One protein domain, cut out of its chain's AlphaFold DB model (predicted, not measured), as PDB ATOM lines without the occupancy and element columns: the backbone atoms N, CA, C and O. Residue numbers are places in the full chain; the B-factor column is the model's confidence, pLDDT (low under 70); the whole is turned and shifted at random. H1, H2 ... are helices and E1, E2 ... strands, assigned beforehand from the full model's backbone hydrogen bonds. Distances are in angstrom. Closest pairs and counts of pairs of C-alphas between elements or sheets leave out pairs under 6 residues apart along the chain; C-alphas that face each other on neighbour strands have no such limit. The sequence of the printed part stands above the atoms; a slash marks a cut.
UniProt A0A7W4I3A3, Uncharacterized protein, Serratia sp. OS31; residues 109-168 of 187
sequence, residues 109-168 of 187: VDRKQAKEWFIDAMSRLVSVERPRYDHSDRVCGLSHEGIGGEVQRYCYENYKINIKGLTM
ATOM      1  N   VAL A 109     181.324 207.260 105.214       90.00
ATOM      2  CA  VAL A 109     180.202 208.150 104.863       90.00
ATOM      3  C   VAL A 109     179.437 208.570 106.115       90.00
ATOM      4  O   VAL A 109     179.274 209.769 106.346       90.00
ATOM      5  N   ASP A 110     179.049 207.615 106.960       90.00
ATOM      6  CA  ASP A 110     178.310 207.875 108.199       90.00
ATOM      7  C   ASP A 110     179.131 208.762 109.145       90.00
ATOM      8  O   ASP A 110     178.633 209.746 109.693       90.00
ATOM      9  N   ARG A 111     180.434 208.483 109.280       85.06
ATOM     10  CA  ARG A 111     181.357 209.296 110.081       85.06
ATOM     11  C   ARG A 111     181.480 210.717 109.542       85.06
ATOM     12  O   ARG A 111     181.533 211.666 110.325       85.06
ATOM     13  N   LYS A 112     181.548 210.879 108.217       87.25
ATOM     14  CA  LYS A 112     181.587 212.200 107.586       87.25
ATOM     15  C   LYS A 112     180.292 212.962 107.857       87.25
ATOM     16  O   LYS A 112     180.354 214.122 108.247       87.25
ATOM     17  N   GLN A 113     179.142 212.308 107.729       90.50
ATOM     18  CA  GLN A 113     177.844 212.914 108.011       90.50
ATOM     19  C   GLN A 113     177.696 213.317 109.486       90.50
ATOM     20  O   GLN A 113     177.286 214.437 109.775       90.50
ATOM     21  N   ALA A 114     178.099 212.454 110.420       87.94
ATOM     22  CA  ALA A 114     178.095 212.770 111.846       87.94
ATOM     23  C   ALA A 114     178.996 213.975 112.172       87.94
ATOM     24  O   ALA A 114     178.607 214.853 112.944       87.94
ATOM     25  N   LYS A 115     180.180 214.057 111.544       87.62
ATOM     26  CA  LYS A 115     181.079 215.217 111.661       87.62
ATOM     27  C   LYS A 115     180.403 216.502 111.172       87.62
ATOM     28  O   LYS A 115     180.499 217.523 111.847       87.62
ATOM     29  N   GLU A 116     179.723 216.453 110.031       90.25
ATOM     30  CA  GLU A 116     178.994 217.596 109.473       90.25
ATOM     31  C   GLU A 116     177.880 218.077 110.408       90.25
ATOM     32  O   GLU A 116     177.826 219.258 110.742       90.25
ATOM     33  N   TRP A 117     177.060 217.163 110.933       92.81
ATOM     34  CA  TRP A 117     176.023 217.510 111.908       92.81
ATOM     35  C   TRP A 117     176.583 218.121 113.188       92.81
ATOM     36  O   TRP A 117     176.016 219.077 113.711       92.81
ATOM     37  N   PHE A 118     177.703 217.598 113.689       91.56
ATOM     38  CA  PHE A 118     178.373 218.165 114.855       91.56
ATOM     39  C   PHE A 118     178.837 219.605 114.595       91.56
ATOM     40  O   PHE A 118     178.607 220.491 115.417       91.56
ATOM     41  N   ILE A 119     179.447 219.862 113.434       92.81
ATOM     42  CA  ILE A 119     179.876 221.206 113.022       92.81
ATOM     43  C   ILE A 119     178.676 222.154 112.916       92.81
ATOM     44  O   ILE A 119     178.750 223.282 113.404       92.81
ATOM     45  N   ASP A 120     177.570 221.696 112.331       94.06
ATOM     46  CA  ASP A 120     176.350 222.491 112.180       94.06
ATOM     47  C   ASP A 120     175.639 222.753 113.515       94.06
ATOM     48  O   ASP A 120     175.015 223.796 113.693       94.06
ATOM     49  N   ALA A 121     175.735 221.838 114.481       94.31
ATOM     50  CA  ALA A 121     175.254 222.082 115.837       94.31
ATOM     51  C   ALA A 121     176.113 223.144 116.544       94.31
ATOM     52  O   ALA A 121     175.572 224.069 117.149       94.31
ATOM     53  N   MET A 122     177.442 223.055 116.421       92.25
ATOM     54  CA  MET A 122     178.370 224.028 117.007       92.25
ATOM     55  C   MET A 122     178.219 225.426 116.396       92.25
ATOM     56  O   MET A 122     178.321 226.417 117.119       92.25
ATOM     57  N   SER A 123     177.934 225.527 115.094       93.94
ATOM     58  CA  SER A 123     177.783 226.816 114.398       93.94
ATOM     59  C   SER A 123     176.553 227.615 114.833       93.94
ATOM     60  O   SER A 123     176.490 228.820 114.610       93.94
ATOM     61  N   ARG A 124     175.590 226.965 115.497       94.12
ATOM     62  CA  ARG A 124     174.449 227.636 116.139       94.12
ATOM     63  C   ARG A 124     174.813 228.288 117.471       94.12
ATOM     64  O   ARG A 124     174.040 229.102 117.962       94.12
ATOM     65  N   LEU A 125     175.942 227.902 118.069       91.31
ATOM     66  CA  LEU A 125     176.382 228.365 119.386       91.31
ATOM     67  C   LEU A 125     177.495 229.412 119.280       91.31
ATOM     68  O   LEU A 125     177.501 230.380 120.033       91.31
ATOM     69  N   VAL A 126     178.442 229.214 118.361       92.50
ATOM     70  CA  VAL A 126     179.621 230.075 118.173       92.50
ATOM     71  C   VAL A 126     179.972 230.191 116.691       92.50
ATOM     72  O   VAL A 126     179.509 229.398 115.872       92.50
ATOM     73  N   SER A 127     180.839 231.139 116.330       94.88
ATOM     74  CA  SER A 127     181.395 231.166 114.976       94.88
ATOM     75  C   SER A 127     182.319 229.964 114.783       94.88
ATOM     76  O   SER A 127     183.154 229.662 115.638       94.88
ATOM     77  N   VAL A 128     182.168 229.267 113.655       95.44
ATOM     78  CA  VAL A 128     182.891 228.024 113.373       95.44
ATOM     79  C   VAL A 128     183.709 228.143 112.091       95.44
ATOM     80  O   VAL A 128     183.182 228.459 111.027       95.44
ATOM     81  N   GLU A 129     185.000 227.821 112.179       92.00
ATOM     82  CA  GLU A 129     185.883 227.654 111.022       92.00
ATOM     83  C   GLU A 129     186.001 226.165 110.672       92.00
ATOM     84  O   GLU A 129     186.524 225.357 111.450       92.00
ATOM     85  N   ARG A 130     185.548 225.798 109.472       88.88
ATOM     86  CA  ARG A 130     185.680 224.435 108.945       88.88
ATOM     87  C   ARG A 130     187.139 224.149 108.549       88.88
ATOM     88  O   ARG A 130     187.818 225.035 108.026       88.88
ATOM     89  N   PRO A 131     187.654 222.931 108.793       83.62
ATOM     90  CA  PRO A 131     189.020 222.580 108.431       83.62
ATOM     91  C   PRO A 131     189.200 222.642 106.911       83.62
ATOM     92  O   PRO A 131     188.351 222.178 106.155       83.62
ATOM     93  N   ARG A 132     190.335 223.190 106.459       75.62
ATOM     94  CA  ARG A 132     190.668 223.273 105.024       75.62
ATOM     95  C   ARG A 132     191.027 221.918 104.408       75.62
ATOM     96  O   ARG A 132     190.959 221.770 103.194       75.62
ATOM     97  N   TYR A 133     191.420 220.950 105.238       73.00
ATOM     98  CA  TYR A 133     191.846 219.619 104.814       73.00
ATOM     99  C   TYR A 133     191.145 218.533 105.636       73.00
ATOM    100  O   TYR A 133     191.167 218.559 106.869       73.00
ATOM    101  N   ASP A 134     190.587 217.541 104.941       65.81
ATOM    102  CA  ASP A 134     189.823 216.434 105.535       65.81
ATOM    103  C   ASP A 134     190.692 215.404 106.288       65.81
ATOM    104  O   ASP A 134     190.160 214.547 106.989       65.81
ATOM    105  N   HIS A 135     192.024 215.501 106.190       61.91
ATOM    106  CA  HIS A 135     192.982 214.575 106.815       61.91
ATOM    107  C   HIS A 135     193.531 215.040 108.170       61.91
ATOM    108  O   HIS A 135     194.469 214.437 108.684       61.91
ATOM    109  N   SER A 136     193.003 216.126 108.737       70.56
ATOM    110  CA  SER A 136     193.420 216.590 110.064       70.56
ATOM    111  C   SER A 136     192.528 216.011 111.161       70.56
ATOM    112  O   SER A 136     191.316 215.893 110.980       70.56
ATOM    113  N   ASP A 137     193.110 215.733 112.331       81.25
ATOM    114  CA  ASP A 137     192.346 215.399 113.544       81.25
ATOM    115  C   ASP A 137     191.468 216.569 114.013       81.25
ATOM    116  O   ASP A 137     190.587 216.399 114.854       81.25
ATOM    117  N   ARG A 138     191.672 217.769 113.458       88.12
ATOM    118  CA  ARG A 138     190.835 218.940 113.701       88.12
ATOM    119  C   ARG A 138     189.454 218.748 113.072       88.12
ATOM    120  O   ARG A 138     189.291 218.615 111.859       88.12
ATOM    121  N   VAL A 139     188.440 218.805 113.926       90.12
ATOM    122  CA  VAL A 139     187.027 218.767 113.551       90.12
ATOM    123  C   VAL A 139     186.580 220.148 113.091       90.12
ATOM    124  O   VAL A 139     186.074 220.272 111.981       90.12
ATOM    125  N   CYS A 140     186.814 221.180 113.905       92.75
ATOM    126  CA  CYS A 140     186.530 222.576 113.574       92.75
ATOM    127  C   CYS A 140     187.302 223.552 114.479       92.75
ATOM    128  O   CYS A 140     187.810 223.172 115.533       92.75
ATOM    129  N   GLY A 141     187.438 224.802 114.036       93.44
ATOM    130  CA  GLY A 141     187.857 225.932 114.873       93.44
ATOM    131  C   GLY A 141     186.641 226.680 115.410       93.44
ATOM    132  O   GLY A 141     185.603 226.696 114.752       93.44
ATOM    133  N   LEU A 142     186.776 227.290 116.581       94.69
ATOM    134  CA  LEU A 142     185.732 228.031 117.282       94.69
ATOM    135  C   LEU A 142     186.199 229.470 117.521       94.69
ATOM    136  O   LEU A 142     187.360 229.692 117.876       94.69
ATOM    137  N   SER A 143     185.296 230.435 117.384       93.25
ATOM    138  CA  SER A 143     185.527 231.811 117.821       93.25
ATOM    139  C   SER A 143     184.240 232.482 118.295       93.25
ATOM    140  O   SER A 143     183.177 232.343 117.689       93.25
ATOM    141  N   HIS A 144     184.324 233.215 119.399       90.06
ATOM    142  CA  HIS A 144     183.217 234.007 119.927       90.06
ATOM    143  C   HIS A 144     183.755 235.073 120.885       90.06
ATOM    144  O   HIS A 144     184.464 234.722 121.815       90.06
ATOM    145  N   GLU A 145     183.457 236.353 120.647       87.38
ATOM    146  CA  GLU A 145     183.745 237.468 121.576       87.38
ATOM    147  C   GLU A 145     185.126 237.419 122.273       87.38
ATOM    148  O   GLU A 145     185.242 237.493 123.490       87.38
ATOM    149  N   GLY A 146     186.209 237.268 121.502       84.50
ATOM    150  CA  GLY A 146     187.580 237.220 122.041       84.50
ATOM    151  C   GLY A 146     188.026 235.852 122.581       84.50
ATOM    152  O   GLY A 146     189.219 235.647 122.807       84.50
ATOM    153  N   ILE A 147     187.111 234.889 122.689       88.50
ATOM    154  CA  ILE A 147     187.393 233.481 122.973       88.50
ATOM    155  C   ILE A 147     187.673 232.764 121.652       88.50
ATOM    156  O   ILE A 147     186.909 232.852 120.688       88.50
ATOM    157  N   GLY A 148     188.782 232.031 121.608       92.38
ATOM    158  CA  GLY A 148     189.165 231.196 120.471       92.38
ATOM    159  C   GLY A 148     189.288 229.738 120.884       92.38
ATOM    160  O   GLY A 148     189.605 229.436 122.031       92.38
ATOM    161  N   GLY A 149     189.088 228.809 119.958       93.12
ATOM    162  CA  GLY A 149     189.251 227.400 120.275       93.12
ATOM    163  C   GLY A 149     189.289 226.477 119.074       93.12
ATOM    164  O   GLY A 149     189.187 226.891 117.923       93.12
ATOM    165  N   GLU A 150     189.449 225.196 119.360       94.19
ATOM    166  CA  GLU A 150     189.351 224.131 118.372       94.19
ATOM    167  C   GLU A 150     188.801 222.858 119.007       94.19
ATOM    168  O   GLU A 150     189.049 222.560 120.180       94.19
ATOM    169  N   VAL A 151     188.074 222.097 118.198       93.50
ATOM    170  CA  VAL A 151     187.666 220.734 118.513       93.50
ATOM    171  C   VAL A 151     188.498 219.789 117.664       93.50
ATOM    172  O   VAL A 151     188.609 219.954 116.448       93.50
ATOM    173  N   GLN A 152     189.076 218.787 118.311       91.75
ATOM    174  CA  GLN A 152     189.863 217.731 117.696       91.75
ATOM    175  C   GLN A 152     189.273 216.377 118.070       91.75
ATOM    176  O   GLN A 152     188.746 216.195 119.171       91.75
ATOM    177  N   ARG A 153     189.380 215.408 117.166       86.88
ATOM    178  CA  ARG A 153     189.119 214.019 117.514       86.88
ATOM    179  C   ARG A 153     190.190 213.558 118.502       86.88
ATOM    180  O   ARG A 153     191.371 213.859 118.344       86.88
ATOM    181  N   TYR A 154     189.760 212.856 119.538       83.56
ATOM    182  CA  TYR A 154     190.628 212.170 120.486       83.56
ATOM    183  C   TYR A 154     190.463 210.654 120.308       83.56
ATOM    184  O   TYR A 154     189.763 210.205 119.402       83.56
ATOM    185  N   CYS A 155     191.141 209.838 121.113       75.19
ATOM    186  CA  CYS A 155     191.072 208.387 120.950       75.19
ATOM    187  C   CYS A 155     189.616 207.867 120.982       75.19
ATOM    188  O   CYS A 155     188.805 208.282 121.816       75.19
ATOM    189  N   TYR A 156     189.307 206.927 120.082       76.56
ATOM    190  CA  TYR A 156     187.981 206.318 119.919       76.56
ATOM    191  C   TYR A 156     186.879 207.333 119.538       76.56
ATOM    192  O   TYR A 156     186.998 208.037 118.528       76.56
ATOM    193  N   GLU A 157     185.804 207.382 120.330       76.25
ATOM    194  CA  GLU A 157     184.638 208.266 120.171       76.25
ATOM    195  C   GLU A 157     184.733 209.524 121.052       76.25
ATOM    196  O   GLU A 157     183.743 210.208 121.302       76.25
ATOM    197  N   ASN A 158     185.930 209.833 121.560       84.75
ATOM    198  CA  ASN A 158     186.147 211.003 122.395       84.75
ATOM    199  C   ASN A 158     186.598 212.202 121.566       84.75
ATOM    200  O   ASN A 158     187.253 212.072 120.530       84.75
ATOM    201  N   TYR A 159     186.322 213.392 122.089       89.62
ATOM    202  CA  TYR A 159     186.753 214.655 121.508       89.62
ATOM    203  C   TYR A 159     187.585 215.434 122.515       89.62
ATOM    204  O   TYR A 159     187.326 215.418 123.719       89.62
ATOM    205  N   LYS A 160     188.584 216.138 121.996       92.12
ATOM    206  CA  LYS A 160     189.375 217.112 122.734       92.12
ATOM    207  C   LYS A 160     188.916 218.500 122.317       92.12
ATOM    208  O   LYS A 160     188.885 218.808 121.128       92.12
ATOM    209  N   ILE A 161     188.607 219.340 123.296       92.56
ATOM    210  CA  ILE A 161     188.357 220.763 123.081       92.56
ATOM    211  C   ILE A 161     189.509 221.567 123.682       92.56
ATOM    212  O   ILE A 161     189.955 221.295 124.796       92.56
ATOM    213  N   ASN A 162     190.018 222.530 122.922       93.25
ATOM    214  CA  ASN A 162     190.998 223.502 123.383       93.25
ATOM    215  C   ASN A 162     190.355 224.886 123.303       93.25
ATOM    216  O   ASN A 162     189.940 225.292 122.222       93.25
ATOM    217  N   ILE A 163     190.251 225.578 124.436       93.75
ATOM    218  CA  ILE A 163     189.646 226.910 124.545       93.75
ATOM    219  C   ILE A 163     190.713 227.868 125.073       93.75
ATOM    220  O   ILE A 163     191.449 227.546 126.004       93.75
ATOM    221  N   LYS A 164     190.805 229.047 124.464       93.38
ATOM    222  CA  LYS A 164     191.767 230.109 124.756       93.38
ATOM    223  C   LYS A 164     191.022 231.423 124.962       93.38
ATOM    224  O   LYS A 164     189.971 231.632 124.364       93.38
ATOM    225  N   GLY A 165     191.607 232.319 125.755       93.50
ATOM    226  CA  GLY A 165     191.023 233.635 126.038       93.50
ATOM    227  C   GLY A 165     190.026 233.649 127.199       93.50
ATOM    228  O   GLY A 165     189.328 234.639 127.359       93.50
ATOM    229  N   LEU A 166     189.965 232.583 128.007       94.06
ATOM    230  CA  LEU A 166     189.158 232.552 129.231       94.06
ATOM    231  C   LEU A 166     189.883 233.237 130.393       94.06
ATOM    232  O   LEU A 166     191.091 233.068 130.578       94.06
ATOM    233  N   THR A 167     189.122 233.931 131.228       95.38
ATOM    234  CA  THR A 167     189.552 234.357 132.563       95.38
ATOM    235  C   THR A 167     189.614 233.170 133.535       95.38
ATOM    236  O   THR A 167     189.102 232.075 133.273       95.38
ATOM    237  N   MET A 168     190.237 233.381 134.699       96.62
ATOM    238  CA  MET A 168     190.295 232.364 135.759       96.62
ATOM    239  C   MET A 168     188.893 231.938 136.214       96.62
ATOM    240  O   MET A 168     188.625 230.748 136.359       96.62
TER     241      MET A 168
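AT A GLANCE: This is residues 109 to 168 of the 187 residues of an uncharacterized protein of Serratia sp. OS31 (UniProt A0A7W4I3A3). A twisted sheet of four antiparallel strands has one helix, H1, packed lengthwise over E2 on one of its faces, while the other face bears no named helix. The strands follow one another side by side as a chain of hairpins; the short E1 is at one edge and E4 at the other, and the two ends of the printed part, Val 109 and Met 168, lie far from each other. The printed part has 60 residues, with one named helix and four named strands in the order H1, E1, E2, E3, E4; the sheet's order is E1, E2, E3, E4, and the class is mixed, helices and strands. The whole is compact, with a radius of gyration of the C-alphas of 11.8 A, but elongated in outline, spanning 38 by 23 by 18 A.

HOW THE PARTS SIT: Begin with the two inner strands, E2 at residues 138 to 144 and E3 at residues 147 to 153. They form a hairpin, antiparallel with 164 degrees between their directions; look at N 142 and O 149, 2.8 A apart and within hydrogen-bond range, and at N 147 and O 144, also 2.8 A. Beyond E3 comes the edge strand E4, residues 159 to 164, antiparallel to E3 at 162 degrees and in a hairpin with it; N 150 and O 162 are within hydrogen-bond range at 2.9 A. On the other side of E2 is the edge strand E1, residues 127 to 129, antiparallel to E2 at 148 degrees and also in a hairpin with it; N 129 and O 141 are within range at 2.9 A. E1 and E4 are apart. The four strands make a meander, each strand the antiparallel neighbour of the one before. From edge to edge the strands' lines turn by 65 degrees. Now look to one face of the sheet for H1, residues 109 to 122, which is on the sheet at a height of 8.7 A. It lies over E2 and runs along the strands, at 9 degrees to E2 on the local plane; helix and sheet make two layers, with the helix on one face of the sheet. The closest C-alphas of H1 and E2 are those of Ile 119 and Cys 140, 6.8 A apart, and those of H1 and E1 are Met 122 and Val 128, 7.0 A apart. In H1, every O i to N i+4 pair is within hydrogen-bond range.

IN THESE COORDINATES: Find C-alpha 138 at (190.835, 218.940, 113.701); from there E2 runs 18.0 A to C-alpha 144 at (183.217, 234.007, 119.927). E3, residues 147 to 153, measures 20.3 A, and E4, residues 159 to 164, 16.6 A, ending at C-alpha 164 at (191.767, 230.109, 124.756). E1, residues 127 to 129, measures 6.9 A. For the helix, find C-alpha 109 at (180.202, 208.150, 104.863); H1 runs from there to C-alpha 122, 20.1 A away.

THE WHOLE: The two C-alphas farthest apart are those of Val 109 and Met 168, the first and last printed residues, at 40.5 A. The printed part runs from 109 to 168 with no cut. The links H1 to E1, E2 to E3 and E3 to E4 are tight; the link E1 to E2, with 8 residues, is short but not tight, and no link is long. The mean pLDDT of the printed part is 88.4; look for low confidence at residues 134 to 135, between E1 and E2, which are under 70 in this predicted model.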